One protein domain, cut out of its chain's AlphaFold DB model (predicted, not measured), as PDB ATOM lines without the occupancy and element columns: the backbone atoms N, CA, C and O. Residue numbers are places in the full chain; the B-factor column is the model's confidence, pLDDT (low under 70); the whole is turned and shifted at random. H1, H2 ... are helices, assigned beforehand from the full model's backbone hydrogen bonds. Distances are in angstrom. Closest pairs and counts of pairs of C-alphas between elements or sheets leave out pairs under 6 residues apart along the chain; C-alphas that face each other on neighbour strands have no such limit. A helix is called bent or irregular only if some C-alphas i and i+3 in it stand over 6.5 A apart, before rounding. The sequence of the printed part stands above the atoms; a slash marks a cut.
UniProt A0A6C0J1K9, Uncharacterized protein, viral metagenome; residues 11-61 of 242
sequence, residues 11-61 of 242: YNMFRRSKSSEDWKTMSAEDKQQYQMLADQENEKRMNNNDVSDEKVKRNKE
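What this domain is: This is residues 11 to 61 of the 242 residues of an uncharacterized protein of viral metagenome (UniProt A0A6C0J1K9). One long straight helix, H2, makes the length of this domain, and the short helix H1 sits crosswise on it near its beginning. Between the two, the chain loops out past the first end of H2 and folds back into it, while residues 42 to 61 of H2 stick out as a bare arm. The printed part has 51 residues with two named helices, H1 then H2, and no named strand; the class is all helix. The whole is extended, with a radius of gyration of the C-alphas of 17.3 A and spans of 57 by 17 by 11 A.

How they stand to each other: The longest helix is H2, residues 28 to 61. H1, residues 11 to 17, touches it with 8 pairs of C-alphas within 8 A. The closest C-alphas of the two are those of Met 13 and Tyr 34, 5.9 A apart. H2 touches H1 with residues 34 to 38 alone. Their lines are about perpendicular, at 86 degrees, and their centres are 17.6 A apart. Residues 24 to 29 and residues 42 to 61 stand free. Of the O i to N i+4 pairs, 21 of 30 in H2 and 2 of 3 in H1 are within hydrogen-bond range.

Where its parts are: H2 begins with C-alpha 28 at (25.977, -4.559, -19.832) and ends with C-alpha 61 at (64.576, 27.330, -36.299), 52.7 A from first to last C-alpha. H1 begins with C-alpha 11 at (27.341, 6.682, -24.764) and measures 10.0 A from first to last C-alpha. Neither helix is bent.

The domain as a whole: The outline is a rod. The two C-alphas farthest apart are those of Thr 25 and Glu 61, at 56.8 A. The printed part has no cut, and the link from H1 to H2, 10 residues, is short but not tight. The mean pLDDT of the printed part is 73.3, and residues 46 to 61 are under 70.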
ATOM      1  N   TYR A  11      28.572   6.019 -24.310       83.19
ATOM      2  CA  TYR A  11      27.341   6.682 -24.764       83.19
ATOM      3  C   TYR A  11      27.547   7.529 -26.032       83.19
ATOM      4  O   TYR A  11      26.696   7.534 -26.921       83.19
ATOM      5  N   ASN A  12      28.693   8.207 -26.158       84.81
ATOM      6  CA  ASN A  12      29.022   9.009 -27.340       84.81
ATOM      7  C   ASN A  12      29.346   8.141 -28.570       84.81
ATOM      8  O   ASN A  12      29.221   8.622 -29.696       84.81
ATOM      9  N   MET A  13      29.762   6.884 -28.378       86.62
ATOM     10  CA  MET A  13      29.961   5.922 -29.468       86.62
ATOM     11  C   MET A  13      28.642   5.249 -29.868       86.62
ATOM     12  O   MET A  13      28.349   5.172 -31.058       86.62
ATOM     13  N   PHE A  14      27.796   4.892 -28.900       85.31
ATOM     14  CA  PHE A  14      26.419   4.436 -29.126       85.31
ATOM     15  C   PHE A  14      25.576   5.480 -29.884       85.31
ATOM     16  O   PHE A  14      24.998   5.191 -30.926       85.31
ATOM     17  N   ARG A  15      25.609   6.755 -29.468       80.06
ATOM     18  CA  ARG A  15      24.966   7.864 -30.209       80.06
ATOM     19  C   ARG A  15      25.457   7.999 -31.659       80.06
ATOM     20  O   ARG A  15      24.767   8.617 -32.465       80.06
ATOM     21  N   ARG A  16      26.633   7.454 -32.001       80.88
ATOM     22  CA  ARG A  16      27.218   7.485 -33.354       80.88
ATOM     23  C   ARG A  16      26.959   6.225 -34.184       80.88
ATOM     24  O   ARG A  16      27.087   6.325 -35.400       80.88
ATOM     25  N   SER A  17      26.601   5.083 -33.589       78.75
ATOM     26  CA  SER A  17      26.274   3.861 -34.347       78.75
ATOM     27  C   SER A  17      24.892   3.912 -35.005       78.75
ATOM     28  O   SER A  17      24.644   3.150 -35.934       78.75
ATOM     29  N   LYS A  18      24.015   4.828 -34.561       70.88
ATOM     30  CA  LYS A  18      22.612   4.951 -35.004       70.88
ATOM     31  C   LYS A  18      21.784   3.667 -34.794       70.88
ATOM     32  O   LYS A  18      20.821   3.436 -35.519       70.88
ATOM     33  N   SER A  19      22.135   2.848 -33.801       71.81
ATOM     34  CA  SER A  19      21.302   1.723 -33.362       71.81
ATOM     35  C   SER A  19      19.914   2.208 -32.926       71.81
ATOM     36  O   SER A  19      19.809   3.200 -32.207       71.81
ATOM     37  N   SER A  20      18.863   1.487 -33.322       71.75
ATOM     38  CA  SER A  20      17.468   1.737 -32.918       71.75
ATOM     39  C   SER A  20      17.129   1.246 -31.502       71.75
ATOM     40  O   SER A  20      16.009   1.433 -31.032       71.75
ATOM     41  N   GLU A  21      18.083   0.605 -30.831       77.00
ATOM     42  CA  GLU A  21      18.012   0.202 -29.426       77.00
ATOM     43  C   GLU A  21      18.116   1.418 -28.493       77.00
ATOM     44  O   GLU A  21      18.665   2.454 -28.867       77.00
ATOM     45  N   ASP A  22      17.636   1.295 -27.254       82.19
ATOM     46  CA  ASP A  22      17.708   2.365 -26.254       82.19
ATOM     47  C   ASP A  22      18.850   2.095 -25.257       82.19
ATOM     48  O   ASP A  22      18.932   1.030 -24.640       82.19
ATOM     49  N   TRP A  23      19.730   3.079 -25.044       82.31
ATOM     50  CA  TRP A  23      20.872   2.967 -24.123       82.31
ATOM     51  C   TRP A  23      20.453   2.569 -22.704       82.31
ATOM     52  O   TRP A  23      21.226   1.956 -21.967       82.31
ATOM     53  N   LYS A  24      19.232   2.914 -22.285       83.25
ATOM     54  CA  LYS A  24      18.728   2.538 -20.960       83.25
ATOM     55  C   LYS A  24      18.467   1.033 -20.844       83.25
ATOM     56  O   LYS A  24      18.815   0.467 -19.812       83.25
ATOM     57  N   THR A  25      17.928   0.396 -21.884       85.56
ATOM     58  CA  THR A  25      17.540  -1.028 -21.888       85.56
ATOM     59  C   THR A  25      18.636  -1.968 -22.396       85.56
ATOM     60  O   THR A  25      18.634  -3.138 -22.027       85.56
ATOM     61  N   MET A  26      19.589  -1.456 -23.181       83.62
ATOM     62  CA  MET A  26      20.774  -2.171 -23.678       83.62
ATOM     63  C   MET A  26      21.535  -2.936 -22.576       83.62
ATOM     64  O   MET A  26      21.648  -2.446 -21.445       83.62
ATOM     65  N   SER A  27      22.097  -4.107 -22.897       89.56
ATOM     66  CA  SER A  27      22.783  -4.964 -21.918       89.56
ATOM     67  C   SER A  27      24.090  -4.347 -21.387       89.56
ATOM     68  O   SER A  27      24.607  -3.359 -21.916       89.56
ATOM     69  N   ALA A  28      24.650  -4.935 -20.324       87.25
ATOM     70  CA  ALA A  28      25.977  -4.559 -19.832       87.25
ATOM     71  C   ALA A  28      27.097  -4.918 -20.832       87.25
ATOM     72  O   ALA A  28      28.081  -4.187 -20.939       87.25
ATOM     73  N   GLU A  29      26.920  -6.001 -21.587       85.56
ATOM     74  CA  GLU A  29      27.891  -6.540 -22.543       85.56
ATOM     75  C   GLU A  29      28.001  -5.638 -23.783       85.56
ATOM     76  O   GLU A  29      29.100  -5.257 -24.186       85.56
ATOM     77  N   ASP A  30      26.871  -5.171 -24.320       81.69
ATOM     78  CA  ASP A  30      26.844  -4.219 -25.441       81.69
ATOM     79  C   ASP A  30      27.425  -2.856 -25.028       81.69
ATOM     80  O   ASP A  30      28.238  -2.258 -25.736       81.69
ATOM     81  N   LYS A  31      27.087  -2.386 -23.817       86.31
ATOM     82  CA  LYS A  31      27.678  -1.173 -23.221       86.31
ATOM     83  C   LYS A  31      29.199  -1.282 -23.097       86.31
ATOM     84  O   LYS A  31      29.895  -0.287 -23.315       86.31
ATOM     85  N   GLN A  32      29.720  -2.473 -22.799       87.50
ATOM     86  CA  GLN A  32      31.155  -2.743 -22.740       87.50
ATOM     87  C   GLN A  32      31.813  -2.701 -24.131       87.50
ATOM     88  O   GLN A  32      32.895  -2.126 -24.256       87.50
ATOM     89  N   GLN A  33      31.152  -3.189 -25.191       86.75
ATOM     90  CA  GLN A  33      31.638  -3.021 -26.572       86.75
ATOM     91  C   GLN A  33      31.774  -1.535 -26.942       86.75
ATOM     92  O   GLN A  33      32.819  -1.098 -27.433       86.75
ATOM     93  N   TYR A  34      30.757  -0.720 -26.637       85.62
ATOM     94  CA  TYR A  34      30.813   0.726 -26.875       85.62
ATOM     95  C   TYR A  34      31.889   1.438 -26.041       85.62
ATOM     96  O   TYR A  34      32.460   2.425 -26.510       85.62
ATOM     97  N   GLN A  35      32.210   0.938 -24.842       87.62
ATOM     98  CA  GLN A  35      33.317   1.457 -24.035       87.62
ATOM     99  C   GLN A  35      34.677   1.156 -24.683       87.62
ATOM    100  O   GLN A  35      35.465   2.080 -24.870       87.62
ATOM    101  N   MET A  36      34.913  -0.079 -25.143       88.25
ATOM    102  CA  MET A  36      36.143  -0.437 -25.869       88.25
ATOM    103  C   MET A  36      36.352   0.429 -27.124       88.25
ATOM    104  O   MET A  36      37.469   0.871 -27.402       88.25
ATOM    105  N   LEU A  37      35.278   0.730 -27.863       86.50
ATOM    106  CA  LEU A  37      35.325   1.640 -29.013       86.50
ATOM    107  C   LEU A  37      35.669   3.085 -28.610       86.50
ATOM    108  O   LEU A  37      36.392   3.769 -29.338       86.50
ATOM    109  N   ALA A  38      35.168   3.558 -27.466       86.50
ATOM    110  CA  ALA A  38      35.467   4.895 -26.954       86.50
ATOM    111  C   ALA A  38      36.935   5.026 -26.521       86.50
ATOM    112  O   ALA A  38      37.565   6.047 -26.800       86.50
ATOM    113  N   ASP A  39      37.499   3.991 -25.900       85.19
ATOM    114  CA  ASP A  39      38.892   3.992 -25.453       85.19
ATOM    115  C   ASP A  39      39.877   3.961 -26.633       85.19
ATOM    116  O   ASP A  39      40.785   4.793 -26.678       85.19
ATOM    117  N   GLN A  40      39.622   3.158 -27.673       85.00
ATOM    118  CA  GLN A  40      40.409   3.204 -28.918       85.00
ATOM    119  C   GLN A  40      40.363   4.574 -29.623       85.00
ATOM    120  O   GLN A  40      41.330   4.984 -30.268       85.00
ATOM    121  N   GLU A  41      39.232   5.284 -29.562       82.31
ATOM    122  CA  GLU A  41      39.098   6.649 -30.095       82.31
ATOM    123  C   GLU A  41      39.864   7.671 -29.232       82.31
ATOM    124  O   GLU A  41      40.426   8.631 -29.764       82.31
ATOM    125  N   ASN A  42      39.944   7.452 -27.915       82.12
ATOM    126  CA  ASN A  42      40.718   8.279 -26.988       82.12
ATOM    127  C   ASN A  42      42.236   8.115 -27.187       82.12
ATOM    128  O   ASN A  42      42.944   9.120 -27.271       82.12
ATOM    129  N   GLU A  43      42.736   6.884 -27.330       82.12
ATOM    130  CA  GLU A  43      44.158   6.594 -27.592       82.12
ATOM    131  C   GLU A  43      44.647   7.275 -28.879       82.12
ATOM    132  O   GLU A  43      45.646   8.000 -28.876       82.12
ATOM    133  N   LYS A  44      43.880   7.147 -29.973       78.81
ATOM    134  CA  LYS A  44      44.168   7.812 -31.259       78.81
ATOM    135  C   LYS A  44      44.266   9.334 -31.132       78.81
ATOM    136  O   LYS A  44      44.991   9.963 -31.901       78.81
ATOM    137  N   ARG A  45      43.543   9.949 -30.191       70.88
ATOM    138  CA  ARG A  45      43.554  11.407 -29.963       70.88
ATOM    139  C   ARG A  45      44.724  11.876 -29.109       70.88
ATOM    140  O   ARG A  45      45.135  13.020 -29.268       70.88
ATOM    141  N   MET A  46      45.269  11.020 -28.247       68.56
ATOM    142  CA  MET A  46      46.504  11.328 -27.522       68.56
ATOM    143  C   MET A  46      47.706  11.228 -28.467       68.56
ATOM    144  O   MET A  46      48.369  12.236 -28.699       68.56
ATOM    145  N   ASN A  47      47.873  10.091 -29.151       64.75
ATOM    146  CA  ASN A  47      49.016   9.843 -30.041       64.75
ATOM    147  C   ASN A  47      49.152  10.869 -31.189       64.75
ATOM    148  O   ASN A  47      50.258  11.159 -31.640       64.75
ATOM    149  N   ASN A  48      48.042  11.434 -31.683       58.59
ATOM    150  CA  ASN A  48      48.079  12.454 -32.741       58.59
ATOM    151  C   ASN A  48      48.535  13.844 -32.256       58.59
ATOM    152  O   ASN A  48      48.992  14.642 -33.078       58.59
ATOM    153  N   ASN A  49      48.429  14.153 -30.958       55.56
ATOM    154  CA  ASN A  49      48.834  15.460 -30.435       55.56
ATOM    155  C   ASN A  49      50.356  15.565 -30.272       55.56
ATOM    156  O   ASN A  49      50.913  16.602 -30.632       55.56
ATOM    157  N   ASP A  50      51.042  14.498 -29.853       51.28
ATOM    158  CA  ASP A  50      52.511  14.482 -29.717       51.28
ATOM    159  C   ASP A  50      53.227  14.807 -31.046       51.28
ATOM    160  O   ASP A  50      54.231  15.522 -31.088       51.28
ATOM    161  N   VAL A  51      52.650  14.357 -32.168       49.41
ATOM    162  CA  VAL A  51      53.135  14.631 -33.537       49.41
ATOM    163  C   VAL A  51      53.008  16.119 -33.923       49.41
ATOM    164  O   VAL A  51      53.677  16.580 -34.856       49.41
ATOM    165  N   SER A  52      52.161  16.892 -33.236       50.22
ATOM    166  CA  SER A  52      51.941  18.311 -33.543       50.22
ATOM    167  C   SER A  52      53.035  19.223 -32.967       50.22
ATOM    168  O   SER A  52      53.590  20.044 -33.705       50.22
ATOM    169  N   ASP A  53      53.435  19.024 -31.707       50.34
ATOM    170  CA  ASP A  53      54.451  19.850 -31.032       50.34
ATOM    171  C   ASP A  53      55.853  19.698 -31.648       50.34
ATOM    172  O   ASP A  53      56.627  20.659 -31.733       50.34
ATOM    173  N   GLU A  54      56.177  18.506 -32.156       49.75
ATOM    174  CA  GLU A  54      57.445  18.233 -32.846       49.75
ATOM    175  C   GLU A  54      57.589  19.075 -34.131       49.75
ATOM    176  O   GLU A  54      58.644  19.664 -34.392       49.75
ATOM    177  N   LYS A  55      56.500  19.235 -34.901       48.50
ATOM    178  CA  LYS A  55      56.474  20.085 -36.106       48.50
ATOM    179  C   LYS A  55      56.610  21.573 -35.771       48.50
ATOM    180  O   LYS A  55      57.281  22.301 -36.508       48.50
ATOM    181  N   VAL A  56      56.023  22.030 -34.662       50.12
ATOM    182  CA  VAL A  56      56.105  23.437 -34.225       50.12
ATOM    183  C   VAL A  56      57.544  23.830 -33.869       50.12
ATOM    184  O   VAL A  56      57.974  24.931 -34.225       50.12
ATOM    185  N   LYS A  57      58.325  22.936 -33.244       51.81
ATOM    186  CA  LYS A  57      59.754  23.180 -32.963       51.81
ATOM    187  C   LYS A  57      60.568  23.366 -34.249       51.81
ATOM    188  O   LYS A  57      61.200  24.411 -34.417       51.81
ATOM    189  N   ARG A  58      60.481  22.419 -35.194       49.88
ATOM    190  CA  ARG A  58      61.272  22.421 -36.447       49.88
ATOM    191  C   ARG A  58      61.018  23.641 -37.352       49.88
ATOM    192  O   ARG A  58      61.881  24.005 -38.149       49.88
ATOM    193  N   ASN A  59      59.855  24.291 -37.244       46.03
ATOM    194  CA  ASN A  59      59.553  25.504 -38.015       46.03
ATOM    195  C   ASN A  59      60.157  26.787 -37.414       46.03
ATOM    196  O   ASN A  59      60.521  27.686 -38.173       46.03
ATOM    197  N   LYS A  60      60.325  26.883 -36.086       49.28
ATOM    198  CA  LYS A  60      60.884  28.092 -35.444       49.28
ATOM    199  C   LYS A  60      62.354  28.325 -35.816       49.28
ATOM    200  O   LYS A  60      62.736  29.459 -36.093       49.28
ATOM    201  N   GLU A  61      63.150  27.261 -35.927       49.22
ATOM    202  CA  GLU A  61      64.576  27.330 -36.299       49.22
ATOM    203  C   GLU A  61      64.833  27.819 -37.736       49.22
ATOM    204  O   GLU A  61      65.906  28.347 -38.039       49.22
TER     205      GLU A  61